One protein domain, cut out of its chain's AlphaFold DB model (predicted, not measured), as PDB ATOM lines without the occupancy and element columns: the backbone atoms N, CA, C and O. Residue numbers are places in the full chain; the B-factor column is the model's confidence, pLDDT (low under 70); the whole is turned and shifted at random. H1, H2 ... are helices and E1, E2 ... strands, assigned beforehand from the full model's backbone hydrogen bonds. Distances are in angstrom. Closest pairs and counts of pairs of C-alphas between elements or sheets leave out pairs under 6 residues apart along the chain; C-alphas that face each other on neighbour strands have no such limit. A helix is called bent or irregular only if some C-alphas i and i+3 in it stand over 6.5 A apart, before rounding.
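Overview. This is residues 4 to 136 of the 147 residues of a protein of Brassica napus (UniProt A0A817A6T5). A strongly twisted sheet of four strands is made of two hairpins side by side, E1-E2 and the sharply bent E3-E4, with helix H2 running across one face and the short H5 on that same face. H1 lies beside H2 at one end of the E1-E2 hairpin, H3 and H4 lie off the sheet towards the other end, and H6 lies near the turn of the E3-E4 hairpin. The printed part has 133 residues, with six named helices and four named strands in the order H1 E1 E2 H2 E3 E4 H3 H4 H5 H6; the sheet runs E1 E2 E4 E3 and is mixed, and the class is mixed, helices and strands. The whole is compact, with a radius of gyration of the C-alphas of 15.5 A and spans of 44 by 36 by 26 A.

Along the chain. E1 is residues 25 to 31 and E2 residues 37 to 43, each 19.3 A long. E3, residues 65 to 74, is 23.2 A long and bends by 85 degrees at residue 68. E4, residues 77 to 89, is 23.8 A long and bends by 108 degrees at residue 84. H2 is residues 45 to 57, 18.0 A, from C-alpha 45 at (133.711, 117.907, 129.903). H1 is residues 17 to 23, beginning at C-alpha 17 (130.879, 107.812, 135.840). H3 is residues 95 to 106, 16.6 A; H4 is residues 108 to 112 and H5 residues 116 to 120. H6, residues 127 to 135, is 12.3 A long and ends at C-alpha 135 (144.334, 139.588, 145.236).

Arrangement. E2 and E4 are parallel inner strands at 44 degrees, with N 41 and O 80 2.8 A apart. The hairpin E1 and E2 is antiparallel, with N 28 and O 40 at 2.8 A, and so is the hairpin E3 and E4, with N 72 and O 79 at 2.7 A; these N and O pairs are within hydrogen-bond range. H2 is on the sheet at a height of 7.3 A and runs across the strands, at 85 degrees to E4 on the local plane; it is only just over E4, on which 3 of its C-alphas fall. The closest C-alphas of H2 and E4, those of Phe 50 and Val 88, are 6.6 A apart. H5 is on the same face, over E2, with the C-alphas of Val 37 and Val 119 closest at 7.3 A. H1 only grazes the sheet with residues 19 to 23; it touches residues 47 to 51 of H2 alone, opposite ways at a shallow tilt of 24 degrees, closest at the C-alphas of Ile 20 and Ala 47, 7.1 A. H3 and H4 are not on the sheet and are close but not clearly touching, with the C-alphas of Leu 104 and Ala 111 6.8 A apart. H6 is only just on the sheet, with 5 pairs of C-alphas within 10 A, and only grazes it with residues 129 to 133. In H1 to H6 every O i to N i+4 pair is within hydrogen-bond range.

Size, cuts and confidence. The two C-alphas farthest apart, those of Asp 93 and Glu 128, are 44.9 A apart. The printed part has no cut and no long link. Mean pLDDT of the printed part is 81.0; under 70 are residues 10 to 12, 35, 74 to 75 and 110 to 124.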
ATOM      1  N   VAL A   4     144.404 107.999 140.912       70.31
ATOM      2  CA  VAL A   4     143.171 108.660 140.480       70.31
ATOM      3  C   VAL A   4     142.208 108.686 141.656       70.31
ATOM      4  O   VAL A   4     142.024 107.682 142.335       70.31
ATOM      5  N   ASN A   5     141.667 109.867 141.960       80.06
ATOM      6  CA  ASN A   5     140.860 110.135 143.155       80.06
ATOM      7  C   ASN A   5     141.505 109.618 144.460       80.06
ATOM      8  O   ASN A   5     140.822 109.180 145.381       80.06
ATOM      9  N   GLY A   6     142.841 109.678 144.543       70.69
ATOM     10  CA  GLY A   6     143.609 109.240 145.714       70.69
ATOM     11  C   GLY A   6     143.811 107.725 145.839       70.69
ATOM     12  O   GLY A   6     144.407 107.292 146.821       70.69
ATOM     13  N   GLN A   7     143.364 106.925 144.866       71.69
ATOM     14  CA  GLN A   7     143.539 105.470 144.851       71.69
ATOM     15  C   GLN A   7     144.673 105.034 143.915       71.69
ATOM     16  O   GLN A   7     144.852 105.621 142.843       71.69
ATOM     17  N   THR A   8     145.414 103.988 144.316       72.69
ATOM     18  CA  THR A   8     146.418 103.307 143.475       72.69
ATOM     19  C   THR A   8     145.784 102.800 142.205       72.69
ATOM     20  O   THR A   8     144.828 102.026 142.249       72.69
ATOM     21  N   ILE A   9     146.336 103.227 141.071       70.50
ATOM     22  CA  ILE A   9     145.895 102.692 139.797       70.50
ATOM     23  C   ILE A   9     146.384 101.248 139.714       70.50
ATOM     24  O   ILE A   9     147.582 100.976 139.763       70.50
ATOM     25  N   SER A  10     145.432 100.330 139.620       68.44
ATOM     26  CA  SER A  10     145.660  98.915 139.345       68.44
ATOM     27  C   SER A  10     145.045  98.562 137.992       68.44
ATOM     28  O   SER A  10     144.221  99.316 137.471       68.44
ATOM     29  N   GLU A  11     145.395  97.400 137.441       61.78
ATOM     30  CA  GLU A  11     144.831  96.897 136.176       61.78
ATOM     31  C   GLU A  11     143.293  96.806 136.185       61.78
ATOM     32  O   GLU A  11     142.666  96.796 135.130       61.78
ATOM     33  N   HIS A  12     142.672  96.797 137.369       65.88
ATOM     34  CA  HIS A  12     141.224  96.719 137.555       65.88
ATOM     35  C   HIS A  12     140.584  98.034 138.013       65.88
ATOM     36  O   HIS A  12     139.435  98.031 138.453       65.88
ATOM     37  N   MET A  13     141.301  99.160 137.955       75.50
ATOM     38  CA  MET A  13     140.721 100.437 138.357       75.50
ATOM     39  C   MET A  13     139.589 100.827 137.398       75.50
ATOM     40  O   MET A  13     139.818 101.083 136.217       75.50
ATOM     41  N   VAL A  14     138.366 100.911 137.921       78.12
ATOM     42  CA  VAL A  14     137.189 101.365 137.174       78.12
ATOM     43  C   VAL A  14     136.830 102.770 137.633       78.12
ATOM     44  O   VAL A  14     136.625 103.010 138.819       78.12
ATOM     45  N   LEU A  15     136.738 103.703 136.683       84.75
ATOM     46  CA  LEU A  15     136.232 105.045 136.952       84.75
ATOM     47  C   LEU A  15     134.703 105.021 137.028       84.75
ATOM     48  O   LEU A  15     134.035 104.621 136.066       84.75
ATOM     49  N   ASP A  16     134.169 105.467 138.162       84.75
ATOM     50  CA  ASP A  16     132.735 105.623 138.381       84.75
ATOM     51  C   ASP A  16     132.230 106.893 137.679       84.75
ATOM     52  O   ASP A  16     132.538 108.020 138.069       84.75
ATOM     53  N   GLU A  17     131.468 106.706 136.601       84.38
ATOM     54  CA  GLU A  17     130.879 107.812 135.840       84.38
ATOM     55  C   GLU A  17     129.803 108.555 136.629       84.38
ATOM     56  O   GLU A  17     129.651 109.758 136.427       84.38
ATOM     57  N   ALA A  18     129.074 107.875 137.519       86.81
ATOM     58  CA  ALA A  18     128.061 108.520 138.342       86.81
ATOM     59  C   ALA A  18     128.728 109.455 139.359       86.81
ATOM     60  O   ALA A  18     128.310 110.604 139.491       86.81
ATOM     61  N   ASP A  19     129.826 109.008 139.977       87.00
ATOM     62  CA  ASP A  19     130.632 109.832 140.887       87.00
ATOM     63  C   ASP A  19     131.241 111.045 140.168       87.00
ATOM     64  O   ASP A  19     131.190 112.166 140.675       87.00
ATOM     65  N   ILE A  20     131.776 110.857 138.955       87.19
ATOM     66  CA  ILE A  20     132.323 111.962 138.151       87.19
ATOM     67  C   ILE A  20     131.213 112.928 137.720       87.19
ATOM     68  O   ILE A  20     131.427 114.140 137.749       87.19
ATOM     69  N   ALA A  21     130.033 112.429 137.345       86.12
ATOM     70  CA  ALA A  21     128.893 113.267 136.981       86.12
ATOM     71  C   ALA A  21     128.377 114.084 138.178       86.12
ATOM     72  O   ALA A  21     128.046 115.258 138.014       86.12
ATOM     73  N   GLU A  22     128.359 113.494 139.376       90.19
ATOM     74  CA  GLU A  22     127.961 114.164 140.615       90.19
ATOM     75  C   GLU A  22     128.998 115.206 141.058       90.19
ATOM     76  O   GLU A  22     128.672 116.379 141.253       90.19
ATOM     77  N   LYS A  23     130.271 114.807 141.177       88.88
ATOM     78  CA  LYS A  23     131.362 115.682 141.638       88.88
ATOM     79  C   LYS A  23     131.797 116.699 140.591       88.88
ATOM     80  O   LYS A  23     132.453 117.684 140.936       88.88
ATOM     81  N   ARG A  24     131.479 116.448 139.319       90.19
ATOM     82  CA  ARG A  24     131.892 117.222 138.137       90.19
ATOM     83  C   ARG A  24     133.404 117.373 137.975       90.19
ATOM     84  O   ARG A  24     133.853 118.206 137.188       90.19
ATOM     85  N   HIS A  25     134.199 116.597 138.706       90.44
ATOM     86  CA  HIS A  25     135.648 116.643 138.607       90.44
ATOM     87  C   HIS A  25     136.299 115.295 138.883       90.44
ATOM     88  O   HIS A  25     135.743 114.430 139.554       90.44
ATOM     89  N   LEU A  26     137.518 115.164 138.373       90.75
ATOM     90  CA  LEU A  26     138.402 114.027 138.557       90.75
ATOM     91  C   LEU A  26     139.781 114.542 138.967       90.75
ATOM     92  O   LEU A  26     140.319 115.443 138.322       90.75
ATOM     93  N   CYS A  27     140.365 113.971 140.017       88.88
ATOM     94  CA  CYS A  27     141.728 114.291 140.428       88.88
ATOM     95  C   CYS A  27     142.678 113.176 139.989       88.88
ATOM     96  O   CYS A  27     142.479 112.014 140.336       88.88
ATOM     97  N   VAL A  28     143.716 113.535 139.241       87.75
ATOM     98  CA  VAL A  28     144.749 112.620 138.756       87.75
ATOM     99  C   VAL A  28     146.100 113.063 139.299       87.75
ATOM    100  O   VAL A  28     146.474 114.227 139.181       87.75
ATOM    101  N   HIS A  29     146.874 112.137 139.852       85.31
ATOM    102  CA  HIS A  29     148.239 112.409 140.284       85.31
ATOM    103  C   HIS A  29     149.221 112.086 139.166       85.31
ATOM    104  O   HIS A  29     149.364 110.934 138.729       85.31
ATOM    105  N   VAL A  30     149.904 113.131 138.712       84.12
ATOM    106  CA  VAL A  30     150.866 113.097 137.610       84.12
ATOM    107  C   VAL A  30     152.244 113.508 138.111       84.12
ATOM    108  O   VAL A  30     152.365 114.307 139.032       84.12
ATOM    109  N   GLN A  31     153.290 112.947 137.517       80.75
ATOM    110  CA  GLN A  31     154.669 113.345 137.778       80.75
ATOM    111  C   GLN A  31     155.196 114.003 136.508       80.75
ATOM    112  O   GLN A  31     155.177 113.359 135.464       80.75
ATOM    113  N   ALA A  32     155.634 115.257 136.581       78.44
ATOM    114  CA  ALA A  32     156.368 115.865 135.471       78.44
ATOM    115  C   ALA A  32     157.845 115.456 135.504       78.44
ATOM    116  O   ALA A  32     158.309 114.869 136.483       78.44
ATOM    117  N   LEU A  33     158.562 115.777 134.427       77.25
ATOM    118  CA  LEU A  33     160.005 115.587 134.314       77.25
ATOM    119  C   LEU A  33     160.725 116.202 135.521       77.25
ATOM    120  O   LEU A  33     160.550 117.391 135.788       77.25
ATOM    121  N   ASP A  34     161.493 115.384 136.248       70.12
ATOM    122  CA  ASP A  34     162.294 115.795 137.417       70.12
ATOM    123  C   ASP A  34     161.505 116.546 138.518       70.12
ATOM    124  O   ASP A  34     162.055 117.258 139.355       70.12
ATOM    125  N   GLY A  35     160.174 116.415 138.513       67.94
ATOM    126  CA  GLY A  35     159.275 117.199 139.354       67.94
ATOM    127  C   GLY A  35     158.621 116.388 140.475       67.94
ATOM    128  O   GLY A  35     158.497 115.157 140.380       67.94
ATOM    129  N   PRO A  36     158.122 117.065 141.529       72.81
ATOM    130  CA  PRO A  36     157.254 116.424 142.507       72.81
ATOM    131  C   PRO A  36     155.973 115.915 141.831       72.81
ATOM    132  O   PRO A  36     155.581 116.365 140.750       72.81
ATOM    133  N   VAL A  37     155.282 114.979 142.484       77.69
ATOM    134  CA  VAL A  37     153.938 114.600 142.042       77.69
ATOM    135  C   VAL A  37     152.978 115.760 142.259       77.69
ATOM    136  O   VAL A  37     152.907 116.336 143.339       77.69
ATOM    137  N   MET A  38     152.219 116.067 141.214       80.38
ATOM    138  CA  MET A  38     151.248 117.148 141.162       80.38
ATOM    139  C   MET A  38     149.832 116.593 141.051       80.38
ATOM    140  O   MET A  38     149.603 115.516 140.491       80.38
ATOM    141  N   LYS A  39     148.867 117.368 141.552       85.12
ATOM    142  CA  LYS A  39     147.436 117.095 141.386       85.12
ATOM    143  C   LYS A  39     146.943 117.776 140.115       85.12
ATOM    144  O   LYS A  39     146.984 118.999 140.028       85.12
ATOM    145  N   LEU A  40     146.461 117.000 139.153       88.81
ATOM    146  CA  LEU A  40     145.740 117.475 137.980       88.81
ATOM    147  C   LEU A  40     144.238 117.303 138.217       88.81
ATOM    148  O   LEU A  40     143.736 116.183 138.256       88.81
ATOM    149  N   TYR A  41     143.517 118.411 138.344       90.38
ATOM    150  CA  TYR A  41     142.061 118.417 138.430       90.38
ATOM    151  C   TYR A  41     141.460 118.634 137.049       90.38
ATOM    152  O   TYR A  41     141.623 119.704 136.458       90.38
ATOM    153  N   LEU A  42     140.740 117.634 136.558       93.00
ATOM    154  CA  LEU A  42     139.913 117.732 135.364       93.00
ATOM    155  C   LEU A  42     138.487 118.063 135.788       93.00
ATOM    156  O   LEU A  42     137.967 117.436 136.704       93.00
ATOM    157  N   TRP A  43     137.867 119.032 135.126       92.81
ATOM    158  CA  TRP A  43     136.516 119.506 135.418       92.81
ATOM    159  C   TRP A  43     135.592 119.275 134.227       92.81
ATOM    160  O   TRP A  43     136.016 119.367 133.071       92.81
ATOM    161  N   ASP A  44     134.319 119.031 134.523       91.56
ATOM    162  CA  ASP A  44     133.224 118.977 133.559       91.56
ATOM    163  C   ASP A  44     133.544 118.077 132.356       91.56
ATOM    164  O   ASP A  44     133.887 116.904 132.515       91.56
ATOM    165  N   GLN A  45     133.476 118.634 131.143       90.19
ATOM    166  CA  GLN A  45     133.711 117.907 129.903       90.19
ATOM    167  C   GLN A  45     135.094 117.248 129.868       90.19
ATOM    168  O   GLN A  45     135.210 116.127 129.392       90.19
ATOM    169  N   ALA A  46     136.132 117.888 130.418       90.88
ATOM    170  CA  ALA A  46     137.471 117.303 130.434       90.88
ATOM    171  C   ALA A  46     137.541 116.048 131.322       90.88
ATOM    172  O   ALA A  46     138.281 115.118 131.001       90.88
ATOM    173  N   ALA A  47     136.766 116.003 132.413       92.25
ATOM    174  CA  ALA A  47     136.666 114.825 133.270       92.25
ATOM    175  C   ALA A  47     135.891 113.693 132.578       92.25
ATOM    176  O   ALA A  47     136.349 112.549 132.577       92.25
ATOM    177  N   SER A  48     134.765 114.019 131.936       90.19
ATOM    178  CA  SER A  48     133.960 113.053 131.175       90.19
ATOM    179  C   SER A  48     134.734 112.461 129.994       90.19
ATOM    180  O   SER A  48     134.801 111.240 129.853       90.19
ATOM    181  N   ASP A  49     135.390 113.305 129.191       90.75
ATOM    182  CA  ASP A  49     136.203 112.883 128.045       90.75
ATOM    183  C   ASP A  49     137.359 111.985 128.491       90.75
ATOM    184  O   ASP A  49     137.656 110.969 127.857       90.75
ATOM    185  N   PHE A  50     138.020 112.346 129.597       90.75
ATOM    186  CA  PHE A  50     139.071 111.519 130.174       90.75
ATOM    187  C   PHE A  50     138.536 110.156 130.604       90.75
ATOM    188  O   PHE A  50     139.157 109.145 130.289       90.75
ATOM    189  N   CYS A  51     137.390 110.116 131.290       89.38
ATOM    190  CA  CYS A  51     136.785 108.871 131.756       89.38
ATOM    191  C   CYS A  51     136.483 107.918 130.591       89.38
ATOM    192  O   CYS A  51     136.883 106.754 130.621       89.38
ATOM    193  N   GLN A  52     135.856 108.434 129.530       89.94
ATOM    194  CA  GLN A  52     135.552 107.662 128.325       89.94
ATOM    195  C   GLN A  52     136.822 107.132 127.654       89.94
ATOM    196  O   GLN A  52     136.912 105.941 127.347       89.94
ATOM    197  N   LYS A  53     137.837 107.991 127.481       90.06
ATOM    198  CA  LYS A  53     139.127 107.585 126.906       90.06
ATOM    199  C   LYS A  53     139.820 106.528 127.760       90.06
ATOM    200  O   LYS A  53     140.260 105.523 127.210       90.06
ATOM    201  N   PHE A  54     139.857 106.710 129.079       88.44
ATOM    202  CA  PHE A  54     140.486 105.781 130.018       88.44
ATOM    203  C   PHE A  54     139.851 104.389 129.926       88.44
ATOM    204  O   PHE A  54     140.562 103.397 129.807       88.44
ATOM    205  N   LYS A  55     138.514 104.314 129.881       87.31
ATOM    206  CA  LYS A  55     137.792 103.044 129.699       87.31
ATOM    207  C   LYS A  55     138.116 102.375 128.364       87.31
ATOM    208  O   LYS A  55     138.309 101.165 128.324       87.31
ATOM    209  N   SER A  56     138.201 103.154 127.284       88.94
ATOM    210  CA  SER A  56     138.534 102.630 125.952       88.94
ATOM    211  C   SER A  56     139.998 102.202 125.801       88.94
ATOM    212  O   SER A  56     140.297 101.369 124.950       88.94
ATOM    213  N   TYR A  57     140.902 102.750 126.621       87.25
ATOM    214  CA  TYR A  57     142.340 102.480 126.549       87.25
ATOM    215  C   TYR A  57     142.688 101.045 126.979       87.25
ATOM    216  O   TYR A  57     143.693 100.496 126.538       87.25
ATOM    217  N   GLY A  58     141.845 100.413 127.806       80.50
ATOM    218  CA  GLY A  58     141.983  98.999 128.174       80.50
ATOM    219  C   GLY A  58     143.089  98.698 129.192       80.50
ATOM    220  O   GLY A  58     143.418  97.535 129.405       80.50
ATOM    221  N   GLY A  59     143.656  99.723 129.832       82.62
ATOM    222  CA  GLY A  59     144.712  99.580 130.830       82.62
ATOM    223  C   GLY A  59     145.077 100.905 131.496       82.62
ATOM    224  O   GLY A  59     144.379 101.909 131.354       82.62
ATOM    225  N   THR A  60     146.195 100.920 132.221       82.38
ATOM    226  CA  THR A  60     146.703 102.147 132.851       82.38
ATOM    227  C   THR A  60     147.626 102.893 131.891       82.38
ATOM    228  O   THR A  60     148.669 102.347 131.536       82.38
ATOM    229  N   PRO A  61     147.313 104.139 131.489       85.81
ATOM    230  CA  PRO A  61     148.222 104.926 130.672       85.81
ATOM    231  C   PRO A  61     149.469 105.312 131.477       85.81
ATOM    232  O   PRO A  61     149.388 105.889 132.568       85.81
ATOM    233  N   SER A  62     150.642 105.028 130.911       85.00
ATOM    234  CA  SER A  62     151.934 105.363 131.521       85.00
ATOM    235  C   SER A  62     152.182 106.876 131.548       85.00
ATOM    236  O   SER A  62     152.713 107.406 132.529       85.00
ATOM    237  N   VAL A  63     151.704 107.593 130.526       87.50
ATOM    238  CA  VAL A  63     151.903 109.032 130.306       87.50
ATOM    239  C   VAL A  63     150.580 109.711 129.936       87.50
ATOM    240  O   VAL A  63     149.693 109.089 129.353       87.50
ATOM    241  N   LEU A  64     150.438 110.984 130.308       90.38
ATOM    242  CA  LEU A  64     149.332 111.840 129.886       90.38
ATOM    243  C   LEU A  64     149.899 113.108 129.260       90.38
ATOM    244  O   LEU A  64     150.717 113.780 129.884       90.38
ATOM    245  N   LEU A  65     149.394 113.473 128.086       89.06
ATOM    246  CA  LEU A  65     149.637 114.778 127.487       89.06
ATOM    247  C   LEU A  65     148.413 115.659 127.723       89.06
ATOM    248  O   LEU A  65     147.293 115.302 127.351       89.06
ATOM    249  N   VAL A  66     148.625 116.815 128.348       88.88
ATOM    250  CA  VAL A  66     147.550 117.749 128.693       88.88
ATOM    251  C   VAL A  66     147.870 119.118 128.121       88.88
ATOM    252  O   VAL A  66     148.907 119.701 128.426       88.88
ATOM    253  N   THR A  67     146.966 119.653 127.306       87.31
ATOM    254  CA  THR A  67     147.109 120.997 126.736       87.31
ATOM    255  C   THR A  67     146.289 122.007 127.521       87.31
ATOM    256  O   THR A  67     145.229 121.674 128.049       87.31
ATOM    257  N   THR A  68     146.755 123.257 127.534       85.69
ATOM    258  CA  THR A  68     146.033 124.425 128.066       85.69
ATOM    259  C   THR A  68     145.525 124.211 129.485       85.69
ATOM    260  O   THR A  68     144.355 123.913 129.706       85.69
ATOM    261  N   VAL A  69     146.414 124.358 130.458       86.88
ATOM    262  CA  VAL A  69     146.098 124.162 131.872       86.88
ATOM    263  C   VAL A  69     146.211 125.464 132.653       86.88
ATOM    264  O   VAL A  69     146.949 126.365 132.264       86.88
ATOM    265  N   ASN A  70     145.498 125.543 133.773       86.88
ATOM    266  CA  ASN A  70     145.589 126.642 134.724       86.88
ATOM    267  C   ASN A  70     146.303 126.169 136.001       86.88
ATOM    268  O   ASN A  70     145.690 125.482 136.832       86.88
ATOM    269  N   PRO A  71     147.590 126.491 136.154       82.75
ATOM    270  CA  PRO A  71     148.374 126.110 137.311       82.75
ATOM    271  C   PRO A  71     148.086 127.016 138.506       82.75
ATOM    272  O   PRO A  71     147.942 128.232 138.392       82.75
ATOM    273  N   LYS A  72     148.029 126.403 139.681       79.06
ATOM    274  CA  LYS A  72     147.756 127.049 140.956       79.06
ATOM    275  C   LYS A  72     148.782 126.573 141.971       79.06
ATOM    276  O   LYS A  72     148.892 125.382 142.239       79.06
ATOM    277  N   HIS A  73     149.496 127.523 142.553       73.81
ATOM    278  CA  HIS A  73     150.292 127.293 143.751       73.81
ATOM    279  C   HIS A  73     149.490 127.810 144.940       73.81
ATOM    280  O   HIS A  73     149.231 129.013 145.029       73.81
ATOM    281  N   LEU A  74     149.055 126.904 145.809       66.94
ATOM    282  CA  LEU A  74     148.310 127.240 147.016       66.94
ATOM    283  C   LEU A  74     148.710 126.246 148.107       66.94
ATOM    284  O   LEU A  74     148.699 125.058 147.840       66.94
ATOM    285  N   GLY A  75     149.092 126.725 149.293       67.06
ATOM    286  CA  GLY A  75     149.496 125.852 150.407       67.06
ATOM    287  C   GLY A  75     150.871 125.187 150.269       67.06
ATOM    288  O   GLY A  75     151.259 124.443 151.160       67.06
ATOM    289  N   GLY A  76     151.625 125.477 149.200       70.38
ATOM    290  CA  GLY A  76     152.944 124.891 148.929       70.38
ATOM    291  C   GLY A  76     152.945 123.819 147.834       70.38
ATOM    292  O   GLY A  76     153.996 123.577 147.243       70.38
ATOM    293  N   THR A  77     151.789 123.251 147.477       71.88
ATOM    294  CA  THR A  77     151.660 122.285 146.379       71.88
ATOM    295  C   THR A  77     151.253 122.976 145.089       71.88
ATOM    296  O   THR A  77     150.377 123.844 145.033       71.88
ATOM    297  N   LEU A  78     151.887 122.533 144.007       76.88
ATOM    298  CA  LEU A  78     151.459 122.832 142.654       76.88
ATOM    299  C   LEU A  78     150.284 121.922 142.274       76.88
ATOM    300  O   LEU A  78     150.424 120.708 142.107       76.88
ATOM    301  N   ALA A  79     149.113 122.533 142.121       82.69
ATOM    302  CA  ALA A  79     147.938 121.920 141.531       82.69
ATOM    303  C   ALA A  79     147.708 122.488 140.130       82.69
ATOM    304  O   ALA A  79     147.784 123.690 139.896       82.69
ATOM    305  N   ILE A  80     147.373 121.625 139.187       87.50
ATOM    306  CA  ILE A  80     147.058 121.992 137.815       87.50
ATOM    307  C   ILE A  80     145.562 121.769 137.624       87.50
ATOM    308  O   ILE A  80     145.032 120.729 137.998       87.50
ATOM    309  N   THR A  81     144.854 122.747 137.069       88.88
ATOM    310  CA  THR A  81     143.407 122.648 136.827       88.88
ATOM    311  C   THR A  81     143.108 122.749 135.339       88.88
ATOM    312  O   THR A  81     143.710 123.566 134.642       88.88
ATOM    313  N   SER A  82     142.194 121.922 134.834       91.06
ATOM    314  CA  SER A  82     141.737 122.017 133.450       91.06
ATOM    315  C   SER A  82     140.929 123.292 133.215       91.06
ATOM    316  O   SER A  82     140.252 123.808 134.103       91.06
ATOM    317  N   MET A  83     140.951 123.748 131.974       88.31
ATOM    318  CA  MET A  83     140.134 124.807 131.405       88.31
ATOM    319  C   MET A  83     139.175 124.206 130.368       88.31
ATOM    320  O   MET A  83     139.334 123.060 129.950       88.31
ATOM    321  N   SER A  84     138.207 124.983 129.881       85.62
ATOM    322  CA  SER A  84     137.296 124.542 128.806       85.62
ATOM    323  C   SER A  84     138.023 124.173 127.501       85.62
ATOM    324  O   SER A  84     137.583 123.319 126.729       85.62
ATOM    325  N   SER A  85     139.172 124.799 127.255       85.38
ATOM    326  CA  SER A  85     140.065 124.509 126.133       85.38
ATOM    327  C   SER A  85     141.049 123.370 126.404       85.38
ATOM    328  O   SER A  85     141.757 122.975 125.478       85.38
ATOM    329  N   SER A  86     141.097 122.812 127.622       88.12
ATOM    330  CA  SER A  86     141.994 121.694 127.905       88.12
ATOM    331  C   SER A  86     141.659 120.487 127.046       88.12
ATOM    332  O   SER A  86     140.491 120.188 126.781       88.12
ATOM    333  N   ARG A  87     142.695 119.764 126.634       86.56
ATOM    334  CA  ARG A  87     142.576 118.459 125.983       86.56
ATOM    335  C   ARG A  87     143.527 117.500 126.678       86.56
ATOM    336  O   ARG A  87     144.650 117.883 126.993       86.56
ATOM    337  N   VAL A  88     143.061 116.278 126.920       89.44
ATOM    338  CA  VAL A  88     143.857 115.213 127.541       89.44
ATOM    339  C   VAL A  88     144.015 114.063 126.553       89.44
ATOM    340  O   VAL A  88     143.030 113.609 125.953       89.44
ATOM    341  N   PHE A  89     145.248 113.599 126.395       90.00
ATOM    342  CA  PHE A  89     145.643 112.503 125.518       90.00
ATOM    343  C   PHE A  89     146.456 111.464 126.302       90.00
ATOM    344  O   PHE A  89     147.141 111.800 127.266       90.00
ATOM    345  N   MET A  90     146.361 110.204 125.876       90.31
ATOM    346  CA  MET A  90     147.065 109.039 126.442       90.31
ATOM    347  C   MET A  90     148.046 108.449 125.413       90.31
ATOM    348  O   MET A  90     148.273 107.244 125.375       90.31
ATOM    349  N   ASP A  91     148.541 109.299 124.514       89.19
ATOM    350  CA  ASP A  91     149.364 108.908 123.372       89.19
ATOM    351  C   ASP A  91     150.834 108.793 123.794       89.19
ATOM    352  O   ASP A  91     151.405 109.750 124.313       89.19
ATOM    353  N   SER A  92     151.431 107.619 123.596       89.38
ATOM    354  CA  SER A  92     152.849 107.355 123.865       89.38
ATOM    355  C   SER A  92     153.744 107.547 122.641       89.38
ATOM    356  O   SER A  92     154.966 107.502 122.773       89.38
ATOM    357  N   ASP A  93     153.166 107.741 121.455       90.50
ATOM    358  CA  ASP A  93     153.886 107.678 120.183       90.50
ATOM    359  C   ASP A  93     154.348 109.051 119.676       90.50
ATOM    360  O   ASP A  93     155.110 109.143 118.704       90.50
ATOM    361  N   VAL A  94     153.961 110.121 120.368       90.38
ATOM    362  CA  VAL A  94     154.435 111.486 120.120       90.38
ATOM    363  C   VAL A  94     155.774 111.748 120.811       90.38
ATOM    364  O   VAL A  94     156.038 111.234 121.896       90.38
ATOM    365  N   GLN A  95     156.624 112.574 120.189       90.88
ATOM    366  CA  GLN A  95     157.989 112.825 120.672       90.88
ATOM    367  C   GLN A  95     158.065 113.254 122.150       90.88
ATOM    368  O   GLN A  95     158.836 112.630 122.868       90.88
ATOM    369  N   PRO A  96     157.238 114.202 122.646       86.31
ATOM    370  CA  PRO A  96     157.287 114.604 124.056       86.31
ATOM    371  C   PRO A  96     157.102 113.415 125.011       86.31
ATOM    372  O   PRO A  96     157.920 113.150 125.887       86.31
ATOM    373  N   SER A  97     156.082 112.599 124.744       89.69
ATOM    374  CA  SER A  97     155.774 111.423 125.551       89.69
ATOM    375  C   SER A  97     156.861 110.353 125.475       89.69
ATOM    376  O   SER A  97     157.132 109.704 126.484       89.69
ATOM    377  N   LYS A  98     157.526 110.192 124.324       91.31
ATOM    378  CA  LYS A  98     158.699 109.315 124.190       91.31
ATOM    379  C   LYS A  98     159.867 109.805 125.040       91.31
ATOM    380  O   LYS A  98     160.422 109.002 125.783       91.31
ATOM    381  N   ASP A  99     160.174 111.099 124.980       89.75
ATOM    382  CA  ASP A  99     161.259 111.714 125.752       89.75
ATOM    383  C   ASP A  99     161.023 111.527 127.261       89.75
ATOM    384  O   ASP A  99     161.916 111.104 128.000       89.75
ATOM    385  N   TYR A 100     159.788 111.758 127.722       86.94
ATOM    386  CA  TYR A 100     159.407 111.527 129.114       86.94
ATOM    387  C   TYR A 100     159.538 110.056 129.525       86.94
ATOM    388  O   TYR A 100     160.050 109.757 130.603       86.94
ATOM    389  N   LEU A 101     159.075 109.122 128.688       88.19
ATOM    390  CA  LEU A 101     159.144 107.689 128.985       88.19
ATOM    391  C   LEU A 101     160.592 107.173 128.998       88.19
ATOM    392  O   LEU A 101     160.933 106.340 129.836       88.19
ATOM    393  N   GLU A 102     161.457 107.683 128.121       90.94
ATOM    394  CA  GLU A 102     162.893 107.380 128.125       90.94
ATOM    395  C   GLU A 102     163.569 107.875 129.410       90.94
ATOM    396  O   GLU A 102     164.298 107.120 130.069       90.94
ATOM    397  N   TRP A 103     163.266 109.110 129.826       87.81
ATOM    398  CA  TRP A 103     163.711 109.631 131.116       87.81
ATOM    399  C   TRP A 103     163.187 108.781 132.278       87.81
ATOM    400  O   TRP A 103     163.962 108.419 133.163       87.81
ATOM    401  N   LEU A 104     161.903 108.416 132.266       84.19
ATOM    402  CA  LEU A 104     161.270 107.629 133.324       84.19
ATOM    403  C   LEU A 104     161.952 106.265 133.494       84.19
ATOM    404  O   LEU A 104     162.240 105.858 134.619       84.19
ATOM    405  N   ASN A 105     162.267 105.595 132.382       87.31
ATOM    406  CA  ASN A 105     162.979 104.315 132.378       87.31
ATOM    407  C   ASN A 105     164.404 104.437 132.936       87.31
ATOM    408  O   ASN A 105     164.884 103.524 133.604       87.31
ATOM    409  N   SER A 106     165.060 105.575 132.705       87.69
ATOM    410  CA  SER A 106     166.412 105.858 133.203       87.69
ATOM    411  C   SER A 106     166.438 106.340 134.662       87.69
ATOM    412  O   SER A 106     167.499 106.367 135.277       87.69
ATOM    413  N   ASN A 107     165.282 106.711 135.230       83.31
ATOM    414  CA  ASN A 107     165.150 107.336 136.553       83.31
ATOM    415  C   ASN A 107     164.088 106.642 137.429       83.31
ATOM    416  O   ASN A 107     163.404 107.282 138.235       83.31
ATOM    417  N   ALA A 108     163.943 105.319 137.293       72.50
ATOM    418  CA  ALA A 108     162.894 104.545 137.962       72.50
ATOM    419  C   ALA A 108     162.897 104.696 139.499       72.50
ATOM    420  O   ALA A 108     161.836 104.714 140.121       72.50
ATOM    421  N   GLU A 109     164.062 104.860 140.129       72.06
ATOM    422  CA  GLU A 109     164.163 105.075 141.581       72.06
ATOM    423  C   GLU A 109     163.549 106.414 142.020       72.06
ATOM    424  O   GLU A 109     162.814 106.475 143.008       72.06
ATOM    425  N   ILE A 110     163.760 107.474 141.234       68.38
ATOM    426  CA  ILE A 110     163.181 108.804 141.472       68.38
ATOM    427  C   ILE A 110     161.667 108.746 141.262       68.38
ATOM    428  O   ILE A 110     160.898 109.277 142.067       68.38
ATOM    429  N   ALA A 111     161.219 108.025 140.232       64.06
ATOM    430  CA  ALA A 111     159.804 107.788 139.996       64.06
ATOM    431  C   ALA A 111     159.146 107.028 141.160       64.06
ATOM    432  O   ALA A 111     158.050 107.378 141.586       64.06
ATOM    433  N   ASN A 112     159.799 106.028 141.739       64.69
ATOM    434  CA  ASN A 112     159.185 105.206 142.783       64.69
ATOM    435  C   ASN A 112     159.219 105.840 144.187       64.69
ATOM    436  O   ASN A 112     158.502 105.382 145.072       64.69
ATOM    437  N   SER A 113     159.968 106.928 144.394       60.75
ATOM    438  CA  SER A 113     160.154 107.570 145.711       60.75
ATOM    439  C   SER A 113     158.978 108.430 146.216       60.75
ATOM    440  O   SER A 113     159.087 109.120 147.231       60.75
ATOM    441  N   VAL A 114     157.826 108.411 145.541       59.50
ATOM    442  CA  VAL A 114     156.696 109.286 145.890       59.50
ATOM    443  C   VAL A 114     155.981 108.795 147.144       59.50
ATOM    444  O   VAL A 114     155.246 107.810 147.114       59.50
ATOM    445  N   ALA A 115     156.130 109.542 148.236       57.81
ATOM    446  CA  ALA A 115     155.395 109.308 149.471       57.81
ATOM    447  C   ALA A 115     153.884 109.539 149.278       57.81
ATOM    448  O   ALA A 115     153.448 110.621 148.874       57.81
ATOM    449  N   ALA A 116     153.068 108.543 149.634       53.62
ATOM    450  CA  ALA A 116     151.603 108.619 149.589       53.62
ATOM    451  C   ALA A 116     151.025 109.779 150.430       53.62
ATOM    452  O   ALA A 116     149.941 110.289 150.131       53.62
ATOM    453  N   GLU A 117     151.760 110.249 151.443       53.50
ATOM    454  CA  GLU A 117     151.403 111.426 152.245       53.50
ATOM    455  C   GLU A 117     151.384 112.722 151.422       53.50
ATOM    456  O   GLU A 117     150.494 113.544 151.618       53.50
ATOM    457  N   VAL A 118     152.287 112.890 150.447       56.94
ATOM    458  CA  VAL A 118     152.321 114.069 149.549       56.94
ATOM    459  C   VAL A 118     151.061 114.134 148.680       56.94
ATOM    460  O   VAL A 118     150.568 115.197 148.313       56.94
ATOM    461  N   VAL A 119     150.500 112.973 148.366       57.12
ATOM    462  CA  VAL A 119     149.338 112.834 147.493       57.12
ATOM    463  C   VAL A 119     148.032 113.054 148.257       57.12
ATOM    464  O   VAL A 119     147.132 113.735 147.752       57.12
ATOM    465  N   THR A 120     147.907 112.431 149.430       57.00
ATOM    466  CA  THR A 120     146.629 112.261 150.139       57.00
ATOM    467  C   THR A 120     146.396 113.298 151.228       57.00
ATOM    468  O   THR A 120     145.244 113.535 151.591       57.00
ATOM    469  N   LYS A 121     147.449 113.964 151.719       64.31
ATOM    470  CA  LYS A 121     147.304 114.987 152.753       64.31
ATOM    471  C   LYS A 121     146.506 116.180 152.201       64.31
ATOM    472  O   LYS A 121     146.869 116.734 151.154       64.31
ATOM    473  N   PRO A 122     145.412 116.585 152.871       60.66
ATOM    474  CA  PRO A 122     144.778 117.865 152.607       60.66
ATOM    475  C   PRO A 122     145.787 118.960 152.931       60.66
ATOM    476  O   PRO A 122     146.343 118.991 154.032       60.66
ATOM    477  N   GLU A 123     146.049 119.841 151.977       65.25
ATOM    478  CA  GLU A 123     146.875 121.003 152.259       65.25
ATOM    479  C   GLU A 123     146.059 122.002 153.066       65.25
ATOM    480  O   GLU A 123     145.000 122.459 152.628       65.25
ATOM    481  N   ALA A 124     146.531 122.290 154.277       68.19
ATOM    482  CA  ALA A 124     145.944 123.329 155.096       68.19
ATOM    483  C   ALA A 124     146.340 124.674 154.496       68.19
ATOM    484  O   ALA A 124     147.515 124.937 154.257       68.19
ATOM    485  N   VAL A 125     145.342 125.506 154.257       74.25
ATOM    486  CA  VAL A 125     145.506 126.832 153.683       74.25
ATOM    487  C   VAL A 125     144.802 127.812 154.596       74.25
ATOM    488  O   VAL A 125     143.645 127.612 154.976       74.25
ATOM    489  N   THR A 126     145.515 128.861 154.979       83.62
ATOM    490  CA  THR A 126     144.967 129.916 155.822       83.62
ATOM    491  C   THR A 126     144.070 130.845 155.003       83.62
ATOM    492  O   THR A 126     144.221 131.009 153.789       83.62
ATOM    493  N   LEU A 127     143.122 131.502 155.679       85.69
ATOM    494  CA  LEU A 127     142.290 132.534 155.049       85.69
ATOM    495  C   LEU A 127     143.139 133.691 154.492       85.69
ATOM    496  O   LEU A 127     142.782 134.272 153.470       85.69
ATOM    497  N   GLU A 128     144.265 134.002 155.135       84.62
ATOM    498  CA  GLU A 128     145.208 135.031 154.693       84.62
ATOM    499  C   GLU A 128     145.913 134.648 153.383       84.62
ATOM    500  O   GLU A 128     145.981 135.458 152.456       84.62
ATOM    501  N   GLU A 129     146.369 133.399 153.257       80.81
ATOM    502  CA  GLU A 129     146.953 132.879 152.016       80.81
ATOM    503  C   GLU A 129     145.931 132.855 150.874       80.81
ATOM    504  O   GLU A 129     146.260 133.251 149.755       80.81
ATOM    505  N   LEU A 130     144.675 132.468 151.144       81.25
ATOM    506  CA  LEU A 130     143.592 132.533 150.151       81.25
ATOM    507  C   LEU A 130     143.349 133.959 149.679       81.25
ATOM    508  O   LEU A 130     143.252 134.216 148.479       81.25
ATOM    509  N   PHE A 131     143.250 134.892 150.621       82.12
ATOM    510  CA  PHE A 131     142.986 136.286 150.305       82.12
ATOM    511  C   PHE A 131     144.136 136.907 149.506       82.12
ATOM    512  O   PHE A 131     143.902 137.618 148.529       82.12
ATOM    513  N   THR A 132     145.375 136.569 149.863       82.12
ATOM    514  CA  THR A 132     146.578 136.959 149.121       82.12
ATOM    515  C   THR A 132     146.574 136.370 147.711       82.12
ATOM    516  O   THR A 132     146.824 137.088 146.746       82.12
ATOM    517  N   TYR A 133     146.225 135.088 147.565       75.00
ATOM    518  CA  TYR A 133     146.132 134.416 146.269       75.00
ATOM    519  C   TYR A 133     145.095 135.071 145.345       75.00
ATOM    520  O   TYR A 133     145.385 135.263 144.165       75.00
ATOM    521  N   ILE A 134     143.909 135.413 145.869       79.25
ATOM    522  CA  ILE A 134     142.814 136.044 145.108       79.25
ATOM    523  C   ILE A 134     143.184 137.466 144.674       79.25
ATOM    524  O   ILE A 134     142.823 137.885 143.579       79.25
ATOM    525  N   LYS A 135     143.917 138.205 145.514       80.62
ATOM    526  CA  LYS A 135     144.334 139.588 145.236       80.62
ATOM    527  C   LYS A 135     145.443 139.732 144.197       80.62
ATOM    528  O   LYS A 135     145.671 140.837 143.714       80.62
ATOM    529  N   GLN A 136     146.162 138.664 143.867       71.44
ATOM    530  CA  GLN A 136     147.162 138.697 142.801       71.44
ATOM    531  C   GLN A 136     146.443 138.772 141.437       71.44
ATOM    532  O   GLN A 136     146.085 137.748 140.866       71.44
TER     533      GLN A 136